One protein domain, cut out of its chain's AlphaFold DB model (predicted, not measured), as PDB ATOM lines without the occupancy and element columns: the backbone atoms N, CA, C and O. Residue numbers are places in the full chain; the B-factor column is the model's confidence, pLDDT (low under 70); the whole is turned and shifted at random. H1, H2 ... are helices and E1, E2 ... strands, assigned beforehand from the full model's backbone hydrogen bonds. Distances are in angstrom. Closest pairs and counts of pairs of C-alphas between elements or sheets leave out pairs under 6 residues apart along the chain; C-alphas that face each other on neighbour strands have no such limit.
ATOM      1  N   GLU A   9     -54.921   5.956  13.821       63.28
ATOM      2  CA  GLU A   9     -54.944   4.505  13.601       63.28
ATOM      3  C   GLU A   9     -55.754   4.081  12.374       63.28
ATOM      4  O   GLU A   9     -55.447   3.044  11.793       63.28
ATOM      5  N   HIS A  10     -56.753   4.872  11.972       68.06
ATOM      6  CA  HIS A  10     -57.585   4.614  10.792       68.06
ATOM      7  C   HIS A  10     -56.983   5.197   9.503       68.06
ATOM      8  O   HIS A  10     -57.522   4.987   8.422       68.06
ATOM      9  N   LYS A  11     -55.893   5.977   9.587       68.75
ATOM     10  CA  LYS A  11     -55.222   6.553   8.402       68.75
ATOM     11  C   LYS A  11     -54.228   5.585   7.760       68.75
ATOM     12  O   LYS A  11     -53.758   5.837   6.651       68.75
ATOM     13  N   MET A  12     -53.884   4.502   8.453       71.75
ATOM     14  CA  MET A  12     -52.955   3.483   7.983       71.75
ATOM     15  C   MET A  12     -53.581   2.108   8.167       71.75
ATOM     16  O   MET A  12     -53.603   1.605   9.281       71.75
ATOM     17  N   ASP A  13     -54.031   1.489   7.073       80.06
ATOM     18  CA  ASP A  13     -54.664   0.155   7.094       80.06
ATOM     19  C   ASP A  13     -53.760  -0.960   6.547       80.06
ATOM     20  O   ASP A  13     -54.113  -2.137   6.575       80.06
ATOM     21  N   VAL A  14     -52.570  -0.619   6.046       91.44
ATOM     22  CA  VAL A  14     -51.653  -1.602   5.453       91.44
ATOM     23  C   VAL A  14     -50.965  -2.409   6.553       91.44
ATOM     24  O   VAL A  14     -50.264  -1.847   7.389       91.44
ATOM     25  N   GLU A  15     -51.091  -3.731   6.537       94.19
ATOM     26  CA  GLU A  15     -50.308  -4.622   7.397       94.19
ATOM     27  C   GLU A  15     -49.275  -5.376   6.555       94.19
ATOM     28  O   GLU A  15     -49.610  -5.998   5.551       94.19
ATOM     29  N   ILE A  16     -48.006  -5.305   6.959       95.38
ATOM     30  CA  ILE A  16     -46.901  -6.037   6.339       95.38
ATOM     31  C   ILE A  16     -46.508  -7.156   7.290       95.38
ATOM     32  O   ILE A  16     -46.026  -6.899   8.395       95.38
ATOM     33  N   ASP A  17     -46.714  -8.395   6.857       97.50
ATOM     34  CA  ASP A  17     -46.372  -9.581   7.628       97.50
ATOM     35  C   ASP A  17     -45.215 -10.342   6.976       97.50
ATOM     36  O   ASP A  17     -45.332 -10.868   5.871       97.50
ATOM     37  N   LEU A  18     -44.081 -10.364   7.669       96.81
ATOM     38  CA  LEU A  18     -42.871 -11.104   7.320       96.81
ATOM     39  C   LEU A  18     -42.544 -12.147   8.399       96.81
ATOM     40  O   LEU A  18     -41.397 -12.596   8.509       96.81
ATOM     41  N   SER A  19     -43.527 -12.527   9.212       98.31
ATOM     42  CA  SER A  19     -43.352 -13.483  10.302       98.31
ATOM     43  C   SER A  19     -43.083 -14.901   9.792       98.31
ATOM     44  O   SER A  19     -43.505 -15.264   8.697       98.31
ATOM     45  N   GLY A  20     -42.394 -15.724  10.587       97.88
ATOM     46  CA  GLY A  20     -42.162 -17.138  10.258       97.88
ATOM     47  C   GLY A  20     -41.157 -17.376   9.125       97.88
ATOM     48  O   GLY A  20     -41.154 -18.448   8.522       97.88
ATOM     49  N   ASN A  21     -40.319 -16.385   8.818       97.69
ATOM     50  CA  ASN A  21     -39.266 -16.495   7.813       97.69
ATOM     51  C   ASN A  21     -37.896 -16.774   8.464       97.69
ATOM     52  O   ASN A  21     -37.779 -17.113   9.640       97.69
ATOM     53  N   GLN A  22     -36.828 -16.680   7.673       97.12
ATOM     54  CA  GLN A  22     -35.451 -16.954   8.103       97.12
ATOM     55  C   GLN A  22     -34.599 -15.677   8.133       97.12
ATOM     56  O   GLN A  22     -33.393 -15.729   7.890       97.12
ATOM     57  N   ILE A  23     -35.218 -14.519   8.386       96.50
ATOM     58  CA  ILE A  23     -34.506 -13.236   8.450       96.50
ATOM     59  C   ILE A  23     -33.572 -13.270   9.659       96.50
ATOM     60  O   ILE A  23     -34.014 -13.587  10.758       96.50
ATOM     61  N   GLN A  24     -32.292 -12.953   9.451       95.75
ATOM     62  CA  GLN A  24     -31.265 -13.023  10.500       95.75
ATOM     63  C   GLN A  24     -30.703 -11.664  10.923       95.75
ATOM     64  O   GLN A  24     -30.262 -11.515  12.058       95.75
ATOM     65  N   TYR A  25     -30.735 -10.668  10.040       93.62
ATOM     66  CA  TYR A  25     -30.103  -9.374  10.282       93.62
ATOM     67  C   TYR A  25     -30.955  -8.255   9.693       93.62
ATOM     68  O   TYR A  25     -31.380  -8.345   8.538       93.62
ATOM     69  N   ILE A  26     -31.166  -7.187  10.464       93.25
ATOM     70  CA  ILE A  26     -31.753  -5.938   9.969       93.25
ATOM     71  C   ILE A  26     -30.690  -4.847  10.083       93.25
ATOM     72  O   ILE A  26     -30.489  -4.254  11.140       93.25
ATOM     73  N   GLY A  27     -29.972  -4.621   8.982       83.44
ATOM     74  CA  GLY A  27     -28.901  -3.627   8.923       83.44
ATOM     75  C   GLY A  27     -29.405  -2.180   8.870       83.44
ATOM     76  O   GLY A  27     -30.588  -1.925   8.629       83.44
ATOM     77  N   ASP A  28     -28.473  -1.236   9.026       79.06
ATOM     78  CA  ASP A  28     -28.744   0.206   8.985       79.06
ATOM     79  C   ASP A  28     -29.484   0.586   7.695       79.06
ATOM     80  O   ASP A  28     -29.046   0.287   6.576       79.06
ATOM     81  N   GLY A  29     -30.654   1.205   7.873       65.38
ATOM     82  CA  GLY A  29     -31.489   1.688   6.792       65.38
ATOM     83  C   GLY A  29     -31.867   0.611   5.775       65.38
ATOM     84  O   GLY A  29     -32.056   0.929   4.602       65.38
ATOM     85  N   ARG A  30     -31.954  -0.660   6.176       78.06
ATOM     86  CA  ARG A  30     -32.428  -1.728   5.283       78.06
ATOM     87  C   ARG A  30     -33.946  -1.741   5.153       78.06
ATOM     88  O   ARG A  30     -34.447  -2.192   4.129       78.06
ATOM     89  N   VAL A  31     -34.662  -1.180   6.128       80.44
ATOM     90  CA  VAL A  31     -36.116  -1.006   6.094       80.44
ATOM     91  C   VAL A  31     -36.427   0.491   6.033       80.44
ATOM     92  O   VAL A  31     -36.573   1.162   7.051       80.44
ATOM     93  N   ARG A  32     -36.485   1.041   4.816       81.25
ATOM     94  CA  ARG A  32     -36.717   2.475   4.570       81.25
ATOM     95  C   ARG A  32     -38.084   2.726   3.960       81.25
ATOM     96  O   ARG A  32     -38.560   1.932   3.151       81.25
ATOM     97  N   SER A  33     -38.653   3.884   4.288       85.19
ATOM     98  CA  SER A  33     -39.850   4.432   3.637       85.19
ATOM     99  C   SER A  33     -41.081   3.523   3.697       85.19
ATOM    100  O   SER A  33     -41.983   3.650   2.867       85.19
ATOM    101  N   VAL A  34     -41.141   2.613   4.673       88.88
ATOM    102  CA  VAL A  34     -42.315   1.763   4.879       88.88
ATOM    103  C   VAL A  34     -43.425   2.613   5.483       88.88
ATOM    104  O   VAL A  34     -43.204   3.253   6.505       88.88
ATOM    105  N   ARG A  35     -44.615   2.619   4.876       92.00
ATOM    106  CA  ARG A  35     -45.831   3.196   5.468       92.00
ATOM    107  C   ARG A  35     -46.850   2.098   5.693       92.00
ATOM    108  O   ARG A  35     -47.391   1.566   4.727       92.00
ATOM    109  N   ALA A  36     -47.082   1.755   6.950       93.31
ATOM    110  CA  ALA A  36     -47.950   0.648   7.314       93.31
ATOM    111  C   ALA A  36     -48.596   0.886   8.676       93.31
ATOM    112  O   ALA A  36     -48.036   1.535   9.541       93.31
ATOM    113  N   ARG A  37     -49.748   0.279   8.921       93.88
ATOM    114  CA  ARG A  37     -50.290   0.120  10.266       93.88
ATOM    115  C   ARG A  37     -49.368  -0.723  11.136       93.88
ATOM    116  O   ARG A  37     -49.099  -0.391  12.286       93.88
ATOM    117  N   SER A  38     -48.913  -1.845  10.585       95.12
ATOM    118  CA  SER A  38     -48.195  -2.877  11.322       95.12
ATOM    119  C   SER A  38     -47.097  -3.482  10.464       95.12
ATOM    120  O   SER A  38     -47.352  -3.867   9.326       95.12
ATOM    121  N   LEU A  39     -45.910  -3.627  11.046       96.69
ATOM    122  CA  LEU A  39     -44.820  -4.439  10.524       96.69
ATOM    123  C   LEU A  39     -44.596  -5.620  11.475       96.69
ATOM    124  O   LEU A  39     -44.190  -5.432  12.623       96.69
ATOM    125  N   ARG A  40     -44.887  -6.837  11.010       98.38
ATOM    126  CA  ARG A  40     -44.657  -8.069  11.774       98.38
ATOM    127  C   ARG A  40     -43.418  -8.782  11.251       98.38
ATOM    128  O   ARG A  40     -43.320  -9.094  10.071       98.38
ATOM    129  N   LEU A  41     -42.472  -9.013  12.148       98.06
ATOM    130  CA  LEU A  41     -41.206  -9.715  11.934       98.06
ATOM    131  C   LEU A  41     -41.072 -10.877  12.935       98.06
ATOM    132  O   LEU A  41     -39.967 -11.336  13.234       98.06
ATOM    133  N   SER A  42     -42.199 -11.345  13.469       98.69
ATOM    134  CA  SER A  42     -42.250 -12.329  14.543       98.69
ATOM    135  C   SER A  42     -41.739 -13.696  14.088       98.69
ATOM    136  O   SER A  42     -41.866 -14.052  12.917       98.69
ATOM    137  N   ASN A  43     -41.199 -14.496  15.005       98.50
ATOM    138  CA  ASN A  43     -40.752 -15.869  14.728       98.50
ATOM    139  C   ASN A  43     -39.799 -15.968  13.517       98.50
ATOM    140  O   ASN A  43     -39.965 -16.821  12.646       98.50
ATOM    141  N   ASN A  44     -38.844 -15.042  13.429       98.44
ATOM    142  CA  ASN A  44     -37.718 -15.115  12.500       98.44
ATOM    143  C   ASN A  44     -36.471 -15.628  13.250       98.44
ATOM    144  O   ASN A  44     -36.577 -16.214  14.326       98.44
ATOM    145  N   ARG A  45     -35.274 -15.445  12.683       97.69
ATOM    146  CA  ARG A  45     -33.993 -15.780  13.328       97.69
ATOM    147  C   ARG A  45     -33.130 -14.537  13.526       97.69
ATOM    148  O   ARG A  45     -31.910 -14.609  13.380       97.69
ATOM    149  N   ILE A  46     -33.768 -13.389  13.765       98.38
ATOM    150  CA  ILE A  46     -33.076 -12.103  13.834       98.38
ATOM    151  C   ILE A  46     -32.139 -12.137  15.035       98.38
ATOM    152  O   ILE A  46     -32.577 -12.423  16.143       98.38
ATOM    153  N   LYS A  47     -30.862 -11.841  14.804       97.88
ATOM    154  CA  LYS A  47     -29.816 -11.803  15.836       97.88
ATOM    155  C   LYS A  47     -29.420 -10.379  16.201       97.88
ATOM    156  O   LYS A  47     -29.089 -10.096  17.353       97.88
ATOM    157  N   GLU A  48     -29.490  -9.494  15.207       97.19
ATOM    158  CA  GLU A  48     -29.060  -8.104  15.301       97.19
ATOM    159  C   GLU A  48     -30.022  -7.162  14.565       97.19
ATOM    160  O   GLU A  48     -30.454  -7.430  13.432       97.19
ATOM    161  N   ILE A  49     -30.307  -6.028  15.208       97.38
ATOM    162  CA  ILE A  49     -30.950  -4.861  14.603       97.38
ATOM    163  C   ILE A  49     -30.034  -3.653  14.802       97.38
ATOM    164  O   ILE A  49     -29.864  -3.145  15.916       97.38
ATOM    165  N   ALA A  50     -29.471  -3.178  13.695       95.75
ATOM    166  CA  ALA A  50     -28.541  -2.061  13.678       95.75
ATOM    167  C   ALA A  50     -29.235  -0.716  13.968       95.75
ATOM    168  O   ALA A  50     -30.461  -0.577  13.915       95.75
ATOM    169  N   GLY A  51     -28.430   0.310  14.251       94.25
ATOM    170  CA  GLY A  51     -28.923   1.678  14.401       94.25
ATOM    171  C   GLY A  51     -29.616   2.151  13.124       94.25
ATOM    172  O   GLY A  51     -29.211   1.771  12.028       94.25
ATOM    173  N   TYR A  52     -30.668   2.963  13.260       93.50
ATOM    174  CA  TYR A  52     -31.412   3.527  12.125       93.50
ATOM    175  C   TYR A  52     -32.005   2.480  11.160       93.50
ATOM    176  O   TYR A  52     -32.378   2.816  10.032       93.50
ATOM    177  N   ALA A  53     -32.144   1.219  11.592       94.56
ATOM    178  CA  ALA A  53     -32.664   0.106  10.793       94.56
ATOM    179  C   ALA A  53     -33.993   0.425  10.085       94.56
ATOM    180  O   ALA A  53     -34.203   0.008   8.942       94.56
ATOM    181  N   PHE A  54     -34.849   1.205  10.751       94.56
ATOM    182  CA  PHE A  54     -36.186   1.592  10.295       94.56
ATOM    183  C   PHE A  54     -36.304   3.078   9.914       94.56
ATOM    184  O   PHE A  54     -37.409   3.618   9.853       94.56
ATOM    185  N   SER A  55     -35.184   3.771   9.702       92.56
ATOM    186  CA  SER A  55     -35.180   5.218   9.474       92.56
ATOM    187  C   SER A  55     -36.033   5.629   8.266       92.56
ATOM    188  O   SER A  55     -35.950   5.035   7.186       92.56
ATOM    189  N   GLY A  56     -36.874   6.650   8.454       91.19
ATOM    190  CA  GLY A  56     -37.795   7.152   7.433       91.19
ATOM    191  C   GLY A  56     -39.039   6.284   7.227       91.19
ATOM    192  O   GLY A  56     -39.828   6.562   6.325       91.19
ATOM    193  N   SER A  57     -39.223   5.239   8.036       92.56
ATOM    194  CA  SER A  57     -40.451   4.450   8.055       92.56
ATOM    195  C   SER A  57     -41.477   5.039   9.026       92.56
ATOM    196  O   SER A  57     -41.145   5.632  10.051       92.56
ATOM    197  N   ASN A  58     -42.747   4.852   8.698       92.12
ATOM    198  CA  ASN A  58     -43.891   5.262   9.489       92.12
ATOM    199  C   ASN A  58     -44.806   4.048   9.676       92.12
ATOM    200  O   ASN A  58     -45.483   3.613   8.740       92.12
ATOM    201  N   PHE A  59     -44.786   3.490  10.884       93.00
ATOM    202  CA  PHE A  59     -45.732   2.463  11.282       93.00
ATOM    203  C   PHE A  59     -46.115   2.554  12.749       93.00
ATOM    204  O   PHE A  59     -45.303   2.938  13.588       93.00
ATOM    205  N   LEU A  60     -47.354   2.151  13.043       94.62
ATOM    206  CA  LEU A  60     -47.934   2.215  14.385       94.62
ATOM    207  C   LEU A  60     -47.516   1.028  15.255       94.62
ATOM    208  O   LEU A  60     -47.411   1.159  16.476       94.62
ATOM    209  N   LYS A  61     -47.304  -0.143  14.643       96.00
ATOM    210  CA  LYS A  61     -47.019  -1.402  15.347       96.00
ATOM    211  C   LYS A  61     -45.786  -2.087  14.776       96.00
ATOM    212  O   LYS A  61     -45.692  -2.278  13.565       96.00
ATOM    213  N   LEU A  62     -44.886  -2.506  15.660       97.62
ATOM    214  CA  LEU A  62     -43.737  -3.345  15.340       97.62
ATOM    215  C   LEU A  62     -43.751  -4.590  16.225       97.62
ATOM    216  O   LEU A  62     -43.655  -4.489  17.449       97.62
ATOM    217  N   ALA A  63     -43.855  -5.759  15.597       98.50
ATOM    218  CA  ALA A  63     -43.773  -7.040  16.286       98.50
ATOM    219  C   ALA A  63     -42.451  -7.733  15.933       98.50
ATOM    220  O   ALA A  63     -42.225  -8.091  14.780       98.50
ATOM    221  N   LEU A  64     -41.580  -7.898  16.925       98.50
ATOM    222  CA  LEU A  64     -40.285  -8.582  16.837       98.50
ATOM    223  C   LEU A  64     -40.249  -9.843  17.712       98.50
ATOM    224  O   LEU A  64     -39.195 -10.457  17.874       98.50
ATOM    225  N   ASN A  65     -41.388 -10.232  18.283       98.75
ATOM    226  CA  ASN A  65     -41.474 -11.322  19.237       98.75
ATOM    227  C   ASN A  65     -41.123 -12.690  18.631       98.75
ATOM    228  O   ASN A  65     -41.334 -12.929  17.442       98.75
ATOM    229  N   GLY A  66     -40.600 -13.598  19.451       98.56
ATOM    230  CA  GLY A  66     -40.192 -14.938  19.008       98.56
ATOM    231  C   GLY A  66     -38.898 -14.963  18.187       98.56
ATOM    232  O   GLY A  66     -38.593 -15.968  17.553       98.56
ATOM    233  N   ASN A  67     -38.132 -13.868  18.175       98.56
ATOM    234  CA  ASN A  67     -36.749 -13.863  17.695       98.56
ATOM    235  C   ASN A  67     -35.816 -14.162  18.877       98.56
ATOM    236  O   ASN A  67     -35.167 -13.265  19.412       98.56
ATOM    237  N   GLU A  68     -35.768 -15.425  19.305       98.06
ATOM    238  CA  GLU A  68     -35.056 -15.838  20.527       98.06
ATOM    239  C   GLU A  68     -33.547 -15.530  20.489       98.06
ATOM    240  O   GLU A  68     -32.937 -15.279  21.528       98.06
ATOM    241  N   GLU A  69     -32.951 -15.498  19.294       97.75
ATOM    242  CA  GLU A  69     -31.534 -15.180  19.075       97.75
ATOM    243  C   GLU A  69     -31.238 -13.667  19.023       97.75
ATOM    244  O   GLU A  69     -30.072 -13.290  18.916       97.75
ATOM    245  N   LEU A  70     -32.250 -12.791  19.110       98.38
ATOM    246  CA  LEU A  70     -32.052 -11.339  19.061       98.38
ATOM    247  C   LEU A  70     -31.400 -10.865  20.358       98.38
ATOM    248  O   LEU A  70     -32.075 -10.698  21.375       98.38
ATOM    249  N   THR A  71     -30.090 -10.637  20.312       97.50
ATOM    250  CA  THR A  71     -29.294 -10.171  21.454       97.50
ATOM    251  C   THR A  71     -28.795  -8.747  21.280       97.50
ATOM    252  O   THR A  71     -28.683  -8.025  22.274       97.50
ATOM    253  N   ASP A  72     -28.497  -8.346  20.041       96.31
ATOM    254  CA  ASP A  72     -27.950  -7.028  19.737       96.31
ATOM    255  C   ASP A  72     -29.025  -6.118  19.133       96.31
ATOM    256  O   ASP A  72     -29.462  -6.270  17.992       96.31
ATOM    257  N   LEU A  73     -29.494  -5.181  19.951       96.94
ATOM    258  CA  LEU A  73     -30.450  -4.156  19.566       96.94
ATOM    259  C   LEU A  73     -29.803  -2.800  19.820       96.94
ATOM    260  O   LEU A  73     -29.641  -2.382  20.971       96.94
ATOM    261  N   SER A  74     -29.439  -2.114  18.739       95.25
ATOM    262  CA  SER A  74     -28.780  -0.813  18.816       95.25
ATOM    263  C   SER A  74     -29.613   0.211  19.591       95.25
ATOM    264  O   SER A  74     -30.836   0.288  19.450       95.25
ATOM    265  N   THR A  75     -28.943   1.089  20.343       93.12
ATOM    266  CA  THR A  75     -29.573   2.206  21.067       93.12
ATOM    267  C   THR A  75     -30.302   3.200  20.159       93.12
ATOM    268  O   THR A  75     -31.168   3.933  20.640       93.12
ATOM    269  N   ASP A  76     -29.974   3.201  18.863       93.44
ATOM    270  CA  ASP A  76     -30.576   4.031  17.815       93.44
ATOM    271  C   ASP A  76     -31.471   3.226  16.852       93.44
ATOM    272  O   ASP A  76     -31.883   3.750  15.818       93.44
ATOM    273  N   ALA A  77     -31.785   1.956  17.139       94.62
ATOM    274  CA  ALA A  77     -32.514   1.083  16.208       94.62
ATOM    275  C   ALA A  77     -33.862   1.666  15.744       94.62
ATOM    276  O   ALA A  77     -34.228   1.556  14.573       94.62
ATOM    277  N   PHE A  78     -34.579   2.337  16.651       94.19
ATOM    278  CA  PHE A  78     -35.886   2.953  16.387       94.19
ATOM    279  C   PHE A  78     -35.809   4.449  16.068       94.19
ATOM    280  O   PHE A  78     -36.833   5.122  15.929       94.19
ATOM    281  N   LYS A  79     -34.600   5.000  15.941       91.94
ATOM    282  CA  LYS A  79     -34.414   6.400  15.578       91.94
ATOM    283  C   LYS A  79     -34.862   6.624  14.134       91.94
ATOM    284  O   LYS A  79     -34.418   5.939  13.216       91.94
ATOM    285  N   GLY A  80     -35.733   7.613  13.941       90.06
ATOM    286  CA  GLY A  80     -36.295   7.950  12.631       90.06
ATOM    287  C   GLY A  80     -37.613   7.247  12.291       90.06
ATOM    288  O   GLY A  80     -38.104   7.461  11.184       90.06
ATOM    289  N   ILE A  81     -38.190   6.462  13.213       92.31
ATOM    290  CA  ILE A  81     -39.592   6.023  13.127       92.31
ATOM    291  C   ILE A  81     -40.488   7.134  13.685       92.31
ATOM    292  O   ILE A  81     -40.201   7.669  14.755       92.31
ATOM    293  N   THR A  82     -41.561   7.493  12.978       86.62
ATOM    294  CA  THR A  82     -42.388   8.659  13.346       86.62
ATOM    295  C   THR A  82     -43.558   8.340  14.284       86.62
ATOM    296  O   THR A  82     -43.826   9.126  15.183       86.62
ATOM    297  N   GLU A  83     -44.217   7.188  14.125       89.94
ATOM    298  CA  GLU A  83     -45.533   6.900  14.743       89.94
ATOM    299  C   GLU A  83     -45.562   5.611  15.585       89.94
ATOM    300  O   GLU A  83     -46.617   5.020  15.800       89.94
ATOM    301  N   LEU A  84     -44.415   5.108  16.051       94.06
ATOM    302  CA  LEU A  84     -44.392   3.820  16.749       94.06
ATOM    303  C   LEU A  84     -45.150   3.889  18.090       94.06
ATOM    304  O   LEU A  84     -44.658   4.459  19.062       94.06
ATOM    305  N   HIS A  85     -46.323   3.252  18.150       95.25
ATOM    306  CA  HIS A  85     -47.196   3.213  19.329       95.25
ATOM    307  C   HIS A  85     -47.199   1.855  20.032       95.25
ATOM    308  O   HIS A  85     -47.416   1.795  21.243       95.25
ATOM    309  N   HIS A  86     -46.946   0.763  19.313       96.81
ATOM    310  CA  HIS A  86     -46.914  -0.577  19.890       96.81
ATOM    311  C   HIS A  86     -45.631  -1.300  19.506       96.81
ATOM    312  O   HIS A  86     -45.316  -1.437  18.323       96.81
ATOM    313  N   LEU A  87     -44.931  -1.806  20.516       98.06
ATOM    314  CA  LEU A  87     -43.715  -2.583  20.348       98.06
ATOM    315  C   LEU A  87     -43.821  -3.892  21.123       98.06
ATOM    316  O   LEU A  87     -44.034  -3.886  22.337       98.06
ATOM    317  N   ASP A  88     -43.636  -5.003  20.415       98.62
ATOM    318  CA  ASP A  88     -43.519  -6.326  21.020       98.62
ATOM    319  C   ASP A  88     -42.121  -6.900  20.791       98.62
ATOM    320  O   ASP A  88     -41.723  -7.175  19.659       98.62
ATOM    321  N   LEU A  89     -41.382  -7.059  21.885       98.50
ATOM    322  CA  LEU A  89     -40.047  -7.655  21.958       98.50
ATOM    323  C   LEU A  89     -40.066  -8.918  22.836       98.50
ATOM    324  O   LEU A  89     -39.030  -9.328  23.358       98.50
ATOM    325  N   SER A  90     -41.241  -9.510  23.058       98.69
ATOM    326  CA  SER A  90     -41.384 -10.727  23.860       98.69
ATOM    327  C   SER A  90     -40.621 -11.902  23.245       98.69
ATOM    328  O   SER A  90     -40.473 -11.974  22.030       98.69
ATOM    329  N   ASP A  91     -40.147 -12.835  24.067       98.56
ATOM    330  CA  ASP A  91     -39.412 -14.018  23.596       98.56
ATOM    331  C   ASP A  91     -38.178 -13.637  22.747       98.56
ATOM    332  O   ASP A  91     -37.932 -14.174  21.667       98.56
ATOM    333  N   THR A  92     -37.421 -12.649  23.232       98.69
ATOM    334  CA  THR A  92     -36.122 -12.233  22.682       98.69
ATOM    335  C   THR A  92     -35.051 -12.285  23.770       98.69
ATOM    336  O   THR A  92     -35.353 -12.369  24.965       98.69
ATOM    337  N   SER A  93     -33.783 -12.197  23.367       98.31
ATOM    338  CA  SER A  93     -32.631 -12.246  24.274       98.31
ATOM    339  C   SER A  93     -31.934 -10.890  24.443       98.31
ATOM    340  O   SER A  93     -30.784 -10.840  24.896       98.31
ATOM    341  N   ILE A  94     -32.621  -9.778  24.169       98.12
ATOM    342  CA  ILE A  94     -32.053  -8.430  24.308       98.12
ATOM    343  C   ILE A  94     -31.677  -8.121  25.760       98.12
ATOM    344  O   ILE A  94     -32.429  -8.372  26.701       98.12
ATOM    345  N   SER A  95     -30.504  -7.530  25.960       96.69
ATOM    346  CA  SER A  95     -30.019  -7.145  27.293       96.69
ATOM    347  C   SER A  95     -30.345  -5.695  27.665       96.69
ATOM    348  O   SER A  95     -30.290  -5.330  28.844       96.69
ATOM    349  N   GLN A  96     -30.715  -4.880  26.676       95.38
ATOM    350  CA  GLN A  96     -31.011  -3.457  26.804       95.38
ATOM    351  C   GLN A  96     -32.096  -3.026  25.812       95.38
ATOM    352  O   GLN A  96     -32.285  -3.656  24.773       95.38
ATOM    353  N   LEU A  97     -32.797  -1.938  26.138       95.31
ATOM    354  CA  LEU A  97     -33.729  -1.272  25.228       95.31
ATOM    355  C   LEU A  97     -33.106   0.004  24.651       95.31
ATOM    356  O   LEU A  97     -32.340   0.669  25.355       95.31
ATOM    357  N   PRO A  98     -33.493   0.405  23.427       90.75
ATOM    358  CA  PRO A  98     -33.167   1.720  22.889       90.75
ATOM    359  C   PRO A  98     -33.722   2.828  23.784       90.75
ATOM    360  O   PRO A  98     -34.809   2.699  24.335       90.75
ATOM    361  N   ILE A  99     -33.001   3.937  23.934       83.50
ATOM    362  CA  ILE A  99     -33.497   5.097  24.701       83.50
ATOM    363  C   ILE A  99     -34.330   6.008  23.788       83.50
ATOM    364  O   ILE A  99     -35.305   6.625  24.223       83.50
ATOM    365  N   ILE A 100     -33.948   6.081  22.512       87.06
ATOM    366  CA  ILE A 100     -34.547   6.949  21.500       87.06
ATOM    367  C   ILE A 100     -35.659   6.191  20.767       87.06
ATOM    368  O   ILE A 100     -35.518   5.014  20.444       87.06
ATOM    369  N   GLY A 101     -36.769   6.880  20.490       84.69
ATOM    370  CA  GLY A 101     -37.910   6.323  19.751       84.69
ATOM    371  C   GLY A 101     -38.970   5.635  20.618       84.69
ATOM    372  O   GLY A 101     -39.991   5.218  20.087       84.69
ATOM    373  N   LEU A 102     -38.781   5.558  21.942       91.44
ATOM    374  CA  LEU A 102     -39.763   4.952  22.857       91.44
ATOM    375  C   LEU A 102     -40.797   5.943  23.420       91.44
ATOM    376  O   LEU A 102     -41.820   5.516  23.948       91.44
ATOM    377  N   LYS A 103     -40.562   7.259  23.284       89.50
ATOM    378  CA  LYS A 103     -41.375   8.315  23.920       89.50
ATOM    379  C   LYS A 103     -42.868   8.213  23.581       89.50
ATOM    380  O   LYS A 103     -43.695   8.487  24.448       89.50
ATOM    381  N   ASN A 104     -43.193   7.835  22.345       90.00
ATOM    382  CA  ASN A 104     -44.562   7.785  21.821       90.00
ATOM    383  C   ASN A 104     -45.216   6.401  21.974       90.00
ATOM    384  O   ASN A 104     -46.377   6.234  21.608       90.00
ATOM    385  N   LEU A 105     -44.503   5.405  22.517       93.56
ATOM    386  CA  LEU A 105     -45.085   4.086  22.741       93.56
ATOM    387  C   LEU A 105     -46.252   4.184  23.715       93.56
ATOM    388  O   LEU A 105     -46.078   4.667  24.826       93.56
ATOM    389  N   LYS A 106     -47.395   3.630  23.317       92.75
ATOM    390  CA  LYS A 106     -48.574   3.400  24.156       92.75
ATOM    391  C   LYS A 106     -48.583   1.992  24.730       92.75
ATOM    392  O   LYS A 106     -49.055   1.778  25.844       92.75
ATOM    393  N   THR A 107     -48.049   1.013  23.995       93.94
ATOM    394  CA  THR A 107     -47.953  -0.384  24.440       93.94
ATOM    395  C   THR A 107     -46.546  -0.943  24.274       93.94
ATOM    396  O   THR A 107     -45.976  -0.887  23.186       93.94
ATOM    397  N   LEU A 108     -46.026  -1.557  25.338       95.81
ATOM    398  CA  LEU A 108     -44.741  -2.257  25.337       95.81
ATOM    399  C   LEU A 108     -44.884  -3.677  25.895       95.81
ATOM    400  O   LEU A 108     -45.222  -3.860  27.066       95.81
ATOM    401  N   ALA A 109     -44.578  -4.684  25.084       96.88
ATOM    402  CA  ALA A 109     -44.556  -6.079  25.506       96.88
ATOM    403  C   ALA A 109     -43.117  -6.617  25.574       96.88
ATOM    404  O   ALA A 109     -42.367  -6.587  24.603       96.88
ATOM    405  N   LEU A 110     -42.742  -7.082  26.766       96.50
ATOM    406  CA  LEU A 110     -41.439  -7.645  27.128       96.50
ATOM    407  C   LEU A 110     -41.648  -8.919  27.952       96.50
ATOM    408  O   LEU A 110     -41.111  -9.063  29.060       96.50
ATOM    409  N   ARG A 111     -42.503  -9.824  27.467       95.69
ATOM    410  CA  ARG A 111     -42.750 -11.117  28.118       95.69
ATOM    411  C   ARG A 111     -41.602 -12.063  27.774       95.69
ATOM    412  O   ARG A 111     -41.162 -12.087  26.638       95.69
ATOM    413  N   ASN A 112     -41.121 -12.829  28.748       97.12
ATOM    414  CA  ASN A 112     -40.045 -13.804  28.538       97.12
ATOM    415  C   ASN A 112     -38.780 -13.218  27.858       97.12
ATOM    416  O   ASN A 112     -38.262 -13.755  26.889       97.12
ATOM    417  N   VAL A 113     -38.279 -12.105  28.396       97.75
ATOM    418  CA  VAL A 113     -37.020 -11.441  28.012       97.75
ATOM    419  C   VAL A 113     -36.064 -11.501  29.214       97.75
ATOM    420  O   VAL A 113     -35.893 -10.519  29.947       97.75
ATOM    421  N   PRO A 114     -35.500 -12.680  29.538       96.12
ATOM    422  CA  PRO A 114     -34.798 -12.903  30.803       96.12
ATOM    423  C   PRO A 114     -33.469 -12.141  30.914       96.12
ATOM    424  O   PRO A 114     -33.002 -11.882  32.030       96.12
ATOM    425  N   THR A 115     -32.855 -11.767  29.798       97.50
ATOM    426  CA  THR A 115     -31.580 -11.036  29.745       97.50
ATOM    427  C   THR A 115     -31.745  -9.535  30.004       97.50
ATOM    428  O   THR A 115     -30.807  -8.905  30.494       97.50
ATOM    429  N   LEU A 116     -32.942  -8.972  29.806       96.94
ATOM    430  CA  LEU A 116     -33.240  -7.563  30.069       96.94
ATOM    431  C   LEU A 116     -33.421  -7.310  31.572       96.94
ATOM    432  O   LEU A 116     -34.512  -7.430  32.133       96.94
ATOM    433  N   LYS A 117     -32.329  -6.968  32.259       94.56
ATOM    434  CA  LYS A 117     -32.341  -6.730  33.715       94.56
ATOM    435  C   LYS A 117     -32.739  -5.308  34.089       94.56
ATOM    436  O   LYS A 117     -33.344  -5.106  35.138       94.56
ATOM    437  N   LYS A 118     -32.416  -4.328  33.248       93.50
ATOM    438  CA  LYS A 118     -32.647  -2.903  33.512       93.50
ATOM    439  C   LYS A 118     -33.508  -2.304  32.410       93.50
ATOM    440  O   LYS A 118     -33.351  -2.660  31.247       93.50
ATOM    441  N   LEU A 119     -34.391  -1.391  32.794       93.00
ATOM    442  CA  LEU A 119     -35.130  -0.558  31.854       93.00
ATOM    443  C   LEU A 119     -34.456   0.818  31.735       93.00
ATOM    444  O   LEU A 119     -33.794   1.250  32.684       93.00
ATOM    445  N   PRO A 120     -34.644   1.516  30.602       92.19
ATOM    446  CA  PRO A 120     -34.371   2.941  30.489       92.19
ATOM    447  C   PRO A 120     -35.105   3.764  31.565       92.19
ATOM    448  O   PRO A 120     -36.059   3.272  32.180       92.19
ATOM    449  N   PRO A 121     -34.695   5.025  31.792       88.56
ATOM    450  CA  PRO A 121     -35.400   5.934  32.687       88.56
ATOM    451  C   PRO A 121     -36.883   6.055  32.331       88.56
ATOM    452  O   PRO A 121     -37.265   5.972  31.166       88.56
ATOM    453  N   VAL A 122     -37.724   6.329  33.329       86.06
ATOM    454  CA  VAL A 122     -39.181   6.407  33.134       86.06
ATOM    455  C   VAL A 122     -39.591   7.479  32.106       86.06
ATOM    456  O   VAL A 122     -40.573   7.316  31.390       86.06
ATOM    457  N   LEU A 123     -38.763   8.519  31.941       84.75
ATOM    458  CA  LEU A 123     -38.918   9.574  30.931       84.75
ATOM    459  C   LEU A 123     -38.804   9.078  29.479       84.75
ATOM    460  O   LEU A 123     -39.208   9.786  28.561       84.75
ATOM    461  N   SER A 124     -38.285   7.872  29.243       89.31
ATOM    462  CA  SER A 124     -38.325   7.237  27.921       89.31
ATOM    463  C   SER A 124     -39.728   6.738  27.547       89.31
ATOM    464  O   SER A 124     -39.943   6.387  26.393       89.31
ATOM    465  N   PHE A 125     -40.679   6.722  28.491       89.19
ATOM    466  CA  PHE A 125     -41.998   6.093  28.363       89.19
ATOM    467  C   PHE A 125     -43.158   7.071  28.633       89.19
ATOM    468  O   PHE A 125     -44.163   6.688  29.228       89.19
ATOM    469  N   THR A 126     -43.038   8.342  28.230       87.00
ATOM    470  CA  THR A 126     -44.003   9.391  28.631       87.00
ATOM    471  C   THR A 126     -45.430   9.193  28.112       87.00
ATOM    472  O   THR A 126     -46.357   9.740  28.697       87.00
ATOM    473  N   HIS A 127     -45.632   8.419  27.043       89.06
ATOM    474  CA  HIS A 127     -46.966   8.107  26.509       89.06
ATOM    475  C   HIS A 127     -47.405   6.665  26.774       89.06
ATOM    476  O   HIS A 127     -48.442   6.240  26.271       89.06
ATOM    477  N   LEU A 128     -46.638   5.903  27.560       90.12
ATOM    478  CA  LEU A 128     -46.921   4.490  27.778       90.12
ATOM    479  C   LEU A 128     -48.193   4.333  28.604       90.12
ATOM    480  O   LEU A 128     -48.287   4.874  29.699       90.12
ATOM    481  N   GLU A 129     -49.150   3.570  28.083       87.81
ATOM    482  CA  GLU A 129     -50.460   3.300  28.692       87.81
ATOM    483  C   GLU A 129     -50.553   1.861  29.209       87.81
ATOM    484  O   GLU A 129     -51.174   1.586  30.232       87.81
ATOM    485  N   THR A 130     -49.931   0.918  28.498       88.19
ATOM    486  CA  THR A 130     -49.935  -0.507  28.833       88.19
ATOM    487  C   THR A 130     -48.536  -1.085  28.688       88.19
ATOM    488  O   THR A 130     -47.850  -0.854  27.693       88.19
ATOM    489  N   ALA A 131     -48.109  -1.888  29.660       91.38
ATOM    490  CA  ALA A 131     -46.837  -2.590  29.578       91.38
ATOM    491  C   ALA A 131     -46.949  -4.032  30.077       91.38
ATOM    492  O   ALA A 131     -47.803  -4.372  30.895       91.38
ATOM    493  N   HIS A 132     -46.057  -4.896  29.608       91.31
ATOM    494  CA  HIS A 132     -45.928  -6.255  30.112       91.31
ATOM    495  C   HIS A 132     -44.461  -6.581  30.318       91.31
ATOM    496  O   HIS A 132     -43.712  -6.681  29.354       91.31
ATOM    497  N   PHE A 133     -44.058  -6.778  31.570       91.88
ATOM    498  CA  PHE A 133     -42.665  -7.042  31.915       91.88
ATOM    499  C   PHE A 133     -42.430  -8.495  32.310       91.88
ATOM    500  O   PHE A 133     -43.246  -9.133  32.991       91.88
ATOM    501  N   THR A 134     -41.245  -8.987  31.965       92.94
ATOM    502  CA  THR A 134     -40.723 -10.255  32.475       92.94
ATOM    503  C   THR A 134     -40.600 -10.184  33.991       92.94
ATOM    504  O   THR A 134     -41.244 -10.951  34.712       92.94
ATOM    505  N   TYR A 135     -39.878  -9.190  34.505       89.94
ATOM    506  CA  TYR A 135     -39.622  -9.084  35.932       89.94
ATOM    507  C   TYR A 135     -40.647  -8.209  36.662       89.94
ATOM    508  O   TYR A 135     -40.911  -7.089  36.236       89.94
ATOM    509  N   PRO A 136     -41.192  -8.658  37.813       85.50
ATOM    510  CA  PRO A 136     -42.107  -7.839  38.604       85.50
ATOM    511  C   PRO A 136     -41.483  -6.533  39.101       85.50
ATOM    512  O   PRO A 136     -42.194  -5.555  39.223       85.50
ATOM    513  N   HIS A 137     -40.175  -6.481  39.370       86.38
ATOM    514  CA  HIS A 137     -39.538  -5.272  39.906       86.38
ATOM    515  C   HIS A 137     -39.438  -4.125  38.887       86.38
ATOM    516  O   HIS A 137     -39.280  -2.977  39.292       86.38
ATOM    517  N   HIS A 138     -39.577  -4.395  37.582       89.00
ATOM    518  CA  HIS A 138     -39.654  -3.347  36.552       89.00
ATOM    519  C   HIS A 138     -40.853  -2.415  36.757       89.00
ATOM    520  O   HIS A 138     -40.784  -1.238  36.422       89.00
ATOM    521  N   CYS A 139     -41.898  -2.901  37.427       82.25
ATOM    522  CA  CYS A 139     -43.008  -2.095  37.921       82.25
ATOM    523  C   CYS A 139     -42.617  -0.909  38.804       82.25
ATOM    524  O   CYS A 139     -43.331   0.093  38.833       82.25
ATOM    525  N   CYS A 140     -41.551  -1.045  39.600       82.25
ATOM    526  CA  CYS A 140     -41.171  -0.024  40.573       82.25
ATOM    527  C   CYS A 140     -40.751   1.280  39.888       82.25
ATOM    528  O   CYS A 140     -40.884   2.340  40.494       82.25
ATOM    529  N   LEU A 141     -40.326   1.208  38.621       84.19
ATOM    530  CA  LEU A 141     -40.007   2.370  37.796       84.19
ATOM    531  C   LEU A 141     -41.193   3.345  37.680       84.19
ATOM    532  O   LEU A 141     -40.989   4.552  37.621       84.19
ATOM    533  N   PHE A 142     -42.425   2.830  37.711       83.62
ATOM    534  CA  PHE A 142     -43.651   3.617  37.557       83.62
ATOM    535  C   PHE A 142     -44.273   4.053  38.895       83.62
ATOM    536  O   PHE A 142     -45.278   4.759  38.907       83.62
ATOM    537  N   LYS A 143     -43.685   3.662  40.036       77.50
ATOM    538  CA  LYS A 143     -44.228   3.958  41.373       77.50
ATOM    539  C   LYS A 143     -44.015   5.416  41.804       77.50
ATOM    540  O   LYS A 143     -44.876   5.972  42.474       77.50
ATOM    541  N   TYR A 156     -49.652  11.439  31.569       78.44
ATOM    542  CA  TYR A 156     -48.520  10.551  31.827       78.44
ATOM    543  C   TYR A 156     -48.511  10.019  33.270       78.44
ATOM    544  O   TYR A 156     -48.329   8.820  33.489       78.44
ATOM    545  N   LYS A 157     -48.767  10.886  34.261       77.31
ATOM    546  CA  LYS A 157     -48.834  10.484  35.679       77.31
ATOM    547  C   LYS A 157     -49.936   9.451  35.905       77.31
ATOM    548  O   LYS A 157     -49.708   8.457  36.591       77.31
ATOM    549  N   ASN A 158     -51.107   9.663  35.307       78.12
ATOM    550  CA  ASN A 158     -52.237   8.740  35.395       78.12
ATOM    551  C   ASN A 158     -51.914   7.396  34.737       78.12
ATOM    552  O   ASN A 158     -52.125   6.353  35.352       78.12
ATOM    553  N   ASN A 159     -51.333   7.415  33.536       79.00
ATOM    554  CA  ASN A 159     -50.960   6.201  32.819       79.00
ATOM    555  C   ASN A 159     -49.907   5.394  33.586       79.00
ATOM    556  O   ASN A 159     -50.065   4.192  33.774       79.00
ATOM    557  N   ALA A 160     -48.872   6.050  34.114       81.69
ATOM    558  CA  ALA A 160     -47.861   5.389  34.932       81.69
ATOM    559  C   ALA A 160     -48.454   4.758  36.202       81.69
ATOM    560  O   ALA A 160     -48.134   3.612  36.533       81.69
ATOM    561  N   LYS A 161     -49.355   5.473  36.894       79.25
ATOM    562  CA  LYS A 161     -50.083   4.946  38.061       79.25
ATOM    563  C   LYS A 161     -50.923   3.727  37.696       79.25
ATOM    564  O   LYS A 161     -50.923   2.749  38.441       79.25
ATOM    565  N   GLU A 162     -51.594   3.759  36.551       80.81
ATOM    566  CA  GLU A 162     -52.427   2.656  36.079       80.81
ATOM    567  C   GLU A 162     -51.592   1.438  35.662       80.81
ATOM    568  O   GLU A 162     -51.907   0.313  36.045       80.81
ATOM    569  N   ILE A 163     -50.477   1.649  34.959       80.06
ATOM    570  CA  ILE A 163     -49.485   0.611  34.636       80.06
ATOM    571  C   ILE A 163     -48.990  -0.052  35.920       80.06
ATOM    572  O   ILE A 163     -48.980  -1.282  36.026       80.06
ATOM    573  N   HIS A 164     -48.626   0.754  36.920       80.50
ATOM    574  CA  HIS A 164     -48.232   0.249  38.227       80.50
ATOM    575  C   HIS A 164     -49.369  -0.543  38.896       80.50
ATOM    576  O   HIS A 164     -49.152  -1.623  39.438       80.50
ATOM    577  N   HIS A 165     -50.609  -0.062  38.837       78.38
ATOM    578  CA  HIS A 165     -51.741  -0.767  39.428       78.38
ATOM    579  C   HIS A 165     -51.991  -2.124  38.751       78.38
ATOM    580  O   HIS A 165     -51.977  -3.154  39.427       78.38
ATOM    581  N   ARG A 166     -52.172  -2.140  37.426       73.25
ATOM    582  CA  ARG A 166     -52.537  -3.334  36.646       73.25
ATOM    583  C   ARG A 166     -51.461  -4.409  36.698       73.25
ATOM    584  O   ARG A 166     -51.739  -5.560  37.004       73.25
ATOM    585  N   ILE A 167     -50.210  -4.038  36.444       71.31
ATOM    586  CA  ILE A 167     -49.130  -5.022  36.294       71.31
ATOM    587  C   ILE A 167     -48.665  -5.544  37.660       71.31
ATOM    588  O   ILE A 167     -48.226  -6.693  37.778       71.31
ATOM    589  N   CYS A 168     -48.748  -4.714  38.703       64.19
ATOM    590  CA  CYS A 168     -48.052  -4.974  39.960       64.19
ATOM    591  C   CYS A 168     -49.000  -5.483  41.058       64.19
ATOM    592  O   CYS A 168     -48.606  -6.397  41.786       64.19
ATOM    593  N   LYS A 169     -50.273  -5.045  41.112       60.47
ATOM    594  CA  LYS A 169     -51.261  -5.620  42.055       60.47
ATOM    595  C   LYS A 169     -51.760  -7.011  41.654       60.47
ATOM    596  O   LYS A 169     -52.000  -7.853  42.524       60.47
ATOM    597  N   GLU A 170     -51.866  -7.313  40.360       59.72
ATOM    598  CA  GLU A 170     -52.220  -8.668  39.904       59.72
ATOM    599  C   GLU A 170     -51.159  -9.702  40.318       59.72
ATOM    600  O   GLU A 170     -51.469 -10.835  40.687       59.72
ATOM    601  N   ARG A 171     -49.880  -9.312  40.355       54.62
ATOM    602  CA  ARG A 171     -48.800 -10.208  40.794       54.62
ATOM    603  C   ARG A 171     -48.746 -10.386  42.315       54.62
ATOM    604  O   ARG A 171     -48.403 -11.478  42.765       54.62
ATOM    605  N   GLU A 172     -49.132  -9.386  43.108       52.53
ATOM    606  CA  GLU A 172     -49.254  -9.511  44.574       52.53
ATOM    607  C   GLU A 172     -50.374 -10.475  44.993       52.53
ATOM    608  O   GLU A 172     -50.175 -11.321  45.870       52.53
ATOM    609  N   THR A 173     -51.524 -10.428  44.316       50.84
ATOM    610  CA  THR A 173     -52.639 -11.359  44.570       50.84
ATOM    611  C   THR A 173     -52.290 -12.799  44.180       50.84
ATOM    612  O   THR A 173     -52.607 -13.736  44.919       50.84
ATOM    613  N   HIS A 174     -51.544 -13.006  43.090       52.25
ATOM    614  CA  HIS A 174     -51.026 -14.329  42.724       52.25
ATOM    615  C   HIS A 174     -49.920 -14.841  43.663       52.25
ATOM    616  O   HIS A 174     -49.862 -16.046  43.931       52.25
ATOM    617  N   ARG A 175     -49.063 -13.961  44.201       50.50
ATOM    618  CA  ARG A 175     -48.035 -14.333  45.188       50.50
ATOM    619  C   ARG A 175     -48.659 -14.706  46.535       50.50
ATOM    620  O   ARG A 175     -48.274 -15.733  47.086       50.50
ATOM    621  N   SER A 176     -49.689 -13.977  46.978       46.53
ATOM    622  CA  SER A 176     -50.511 -14.355  48.139       46.53
ATOM    623  C   SER A 176     -51.221 -15.693  47.928       46.53
ATOM    624  O   SER A 176     -51.149 -16.557  48.794       46.53
ATOM    625  N   ARG A 177     -51.829 -15.942  46.757       50.66
ATOM    626  CA  ARG A 177     -52.452 -17.244  46.444       50.66
ATOM    627  C   ARG A 177     -51.450 -18.404  46.444       50.66
ATOM    628  O   ARG A 177     -51.774 -19.479  46.938       50.66
ATOM    629  N   ARG A 178     -50.226 -18.199  45.939       49.69
ATOM    630  CA  ARG A 178     -49.152 -19.208  46.003       49.69
ATOM    631  C   ARG A 178     -48.627 -19.416  47.425       49.69
ATOM    632  O   ARG A 178     -48.396 -20.558  47.796       49.69
ATOM    633  N   GLN A 179     -48.480 -18.362  48.230       49.47
ATOM    634  CA  GLN A 179     -48.103 -18.498  49.642       49.47
ATOM    635  C   GLN A 179     -49.178 -19.227  50.453       49.47
ATOM    636  O   GLN A 179     -48.824 -20.133  51.195       49.47
ATOM    637  N   ILE A 180     -50.465 -18.928  50.245       52.34
ATOM    638  CA  ILE A 180     -51.586 -19.652  50.872       52.34
ATOM    639  C   ILE A 180     -51.614 -21.128  50.429       52.34
ATOM    640  O   ILE A 180     -51.833 -22.020  51.244       52.34
ATOM    641  N   ALA A 181     -51.345 -21.422  49.152       48.34
ATOM    642  CA  ALA A 181     -51.283 -22.802  48.665       48.34
ATOM    643  C   ALA A 181     -50.099 -23.584  49.270       48.34
ATOM    644  O   ALA A 181     -50.273 -24.731  49.683       48.34
ATOM    645  N   VAL A 182     -48.921 -22.959  49.384       51.25
ATOM    646  CA  VAL A 182     -47.726 -23.565  49.998       51.25
ATOM    647  C   VAL A 182     -47.916 -23.771  51.503       51.25
ATOM    648  O   VAL A 182     -47.585 -24.848  51.987       51.25
ATOM    649  N   THR A 183     -48.511 -22.818  52.234       50.97
ATOM    650  CA  THR A 183     -48.811 -22.995  53.666       50.97
ATOM    651  C   THR A 183     -49.915 -24.021  53.918       50.97
ATOM    652  O   THR A 183     -49.841 -24.752  54.901       50.97
ATOM    653  N   SER A 184     -50.903 -24.155  53.023       52.25
ATOM    654  CA  SER A 184     -51.909 -25.225  53.127       52.25
ATOM    655  C   SER A 184     -51.313 -26.614  52.862       52.25
ATOM    656  O   SER A 184     -51.688 -27.576  53.525       52.25
ATOM    657  N   SER A 185     -50.348 -26.718  51.942       52.19
ATOM    658  CA  SER A 185     -49.645 -27.965  51.617       52.19
ATOM    659  C   SER A 185     -48.726 -28.411  52.759       52.19
ATOM    660  O   SER A 185     -48.764 -29.573  53.164       52.19
ATOM    661  N   THR A 186     -47.968 -27.484  53.358       51.72
ATOM    662  CA  THR A 186     -47.128 -27.786  54.527       51.72
ATOM    663  C   THR A 186     -47.952 -28.057  55.786       51.72
ATOM    664  O   THR A 186     -47.584 -28.944  56.550       51.72
ATOM    665  N   ALA A 187     -49.099 -27.394  55.978       49.53
ATOM    666  CA  ALA A 187     -50.030 -27.715  57.064       49.53
ATOM    667  C   ALA A 187     -50.665 -29.108  56.892       49.53
ATOM    668  O   ALA A 187     -50.800 -29.848  57.866       49.53
ATOM    669  N   LYS A 188     -50.992 -29.515  55.657       49.09
ATOM    670  CA  LYS A 188     -51.521 -30.857  55.360       49.09
ATOM    671  C   LYS A 188     -50.456 -31.946  55.540       49.09
ATOM    672  O   LYS A 188     -50.766 -33.004  56.077       49.09
ATOM    673  N   ALA A 189     -49.198 -31.666  55.190       47.62
ATOM    674  CA  ALA A 189     -48.065 -32.558  55.454       47.62
ATOM    675  C   ALA A 189     -47.733 -32.669  56.958       47.62
ATOM    676  O   ALA A 189     -47.466 -33.765  57.447       47.62
ATOM    677  N   ALA A 190     -47.814 -31.566  57.712       48.28
ATOM    678  CA  ALA A 190     -47.611 -31.562  59.162       48.28
ATOM    679  C   ALA A 190     -48.739 -32.289  59.920       48.28
ATOM    680  O   ALA A 190     -48.476 -32.985  60.898       48.28
ATOM    681  N   SER A 191     -49.984 -32.196  59.440       46.91
ATOM    682  CA  SER A 191     -51.125 -32.914  60.021       46.91
ATOM    683  C   SER A 191     -51.080 -34.424  59.725       46.91
ATOM    684  O   SER A 191     -51.444 -35.223  60.584       46.91
ATOM    685  N   MET A 192     -50.534 -34.839  58.574       45.38
ATOM    686  CA  MET A 192     -50.328 -36.258  58.243       45.38
ATOM    687  C   MET A 192     -49.147 -36.887  59.007       45.38
ATOM    688  O   MET A 192     -49.182 -38.072  59.323       45.38
ATOM    689  N   ALA A 193     -48.129 -36.094  59.368       44.78
ATOM    690  CA  ALA A 193     -47.002 -36.545  60.191       44.78
ATOM    691  C   ALA A 193     -47.346 -36.694  61.688       44.78
ATOM    692  O   ALA A 193     -46.684 -37.459  62.390       44.78
TER     693      ALA A 193
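What this domain is: This is residues 9 to 143 and 156 to 193 of the 202 residues of the protein "Leucine Rich repeat-containing domain protein" of Ancylostoma caninum (UniProt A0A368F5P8). The chain winds in stacked turns, a short solenoid whose strands E1 to E6 lie side by side as one parallel sheet along one side, with long loops making most of the rest of each turn. At the E6 end, residues 159 to 168 of the long helix H3 pack beside E6 and H2 packs on H3, whose residues 173 to 193 stick out as a straight arm. The printed part has 173 residues, under half of them in named elements, with six strands and three helices in the order E1 E2 E3 E4 E5 H1 E6 H2 H3, class mixed. It is only just loose, close to compact, with a radius of gyration of the C-alphas of 19.0 A and spans of 69 by 38 by 28 A.

How they stand to each other: The sheet runs E1, residues 15 to 17, E2, residues 35 to 40, E3, residues 58 to 63, E4, residues 86 to 88, E5, residues 107 to 110, and E6, residues 130 to 133, each parallel to its neighbours. N 16 and O 38, 2.8 A apart, join E1 and E2 within hydrogen-bond range; so do N 39 and O 61, 2.9 A, for E2 and E3, N 62 and O 86, 2.9 A, for E3 and E4, N 109 and O 87, 2.9 A, for E4 and E5, and N 110 and O 132, 2.8 A, for E5 and E6. Outside the named strands, residues 48 to 49 pair parallel with residues 25 to 26 and 72 to 73. E5, H1, residues 122 to 125, and E6 form a strand-helix-strand unit, two parallel neighbour strands with a helix between, with a right-handed crossover. H3, residues 156 to 193, only grazes the sheet, its Ile 163 C-alpha 5.9 A from that of Thr 130, the closest pair with E6. H2, residues 136 to 142, touches residues 160 to 171 of H3 at a shallow tilt of 27 degrees, opposite ways; their closest C-alphas, Phe 142 and Ala 160, are 5.3 A apart. H1 is too short for an O i to N i+4 pair; H2 has 0 of 3 within range but 4 of 4 O i to N i+3 pairs, and H3 has 32 of 34.

Where its parts are: E1 begins at C-alpha 15, (-50.308, -4.622, 7.397). E2 is 13.0 A long, E3 14.1 A, and E6 10.2 A, ending at C-alpha 133, (-42.665, -7.042, 31.915). H2 is 11.6 A long. H3 is 55.0 A long and ends at C-alpha 193, (-47.002, -36.545, 60.191).

The domain as a whole: The C-alphas of Ser 33 and Ala 193, the two farthest apart, are 70.2 A apart. Without residues 173 to 193, which stand free, the body spans 41 by 33 by 23 A. Residues 144 to 155 are not printed; C-alphas 143 and 156 are 12.4 A apart across the cut. The links from E1 to E2, E2 to E3, E3 to E4, E4 to E5 and E5 to H1 are long. The mean pLDDT of the printed part is 84.9; residues 9 to 11, 29 and 168 to 193 are under 70.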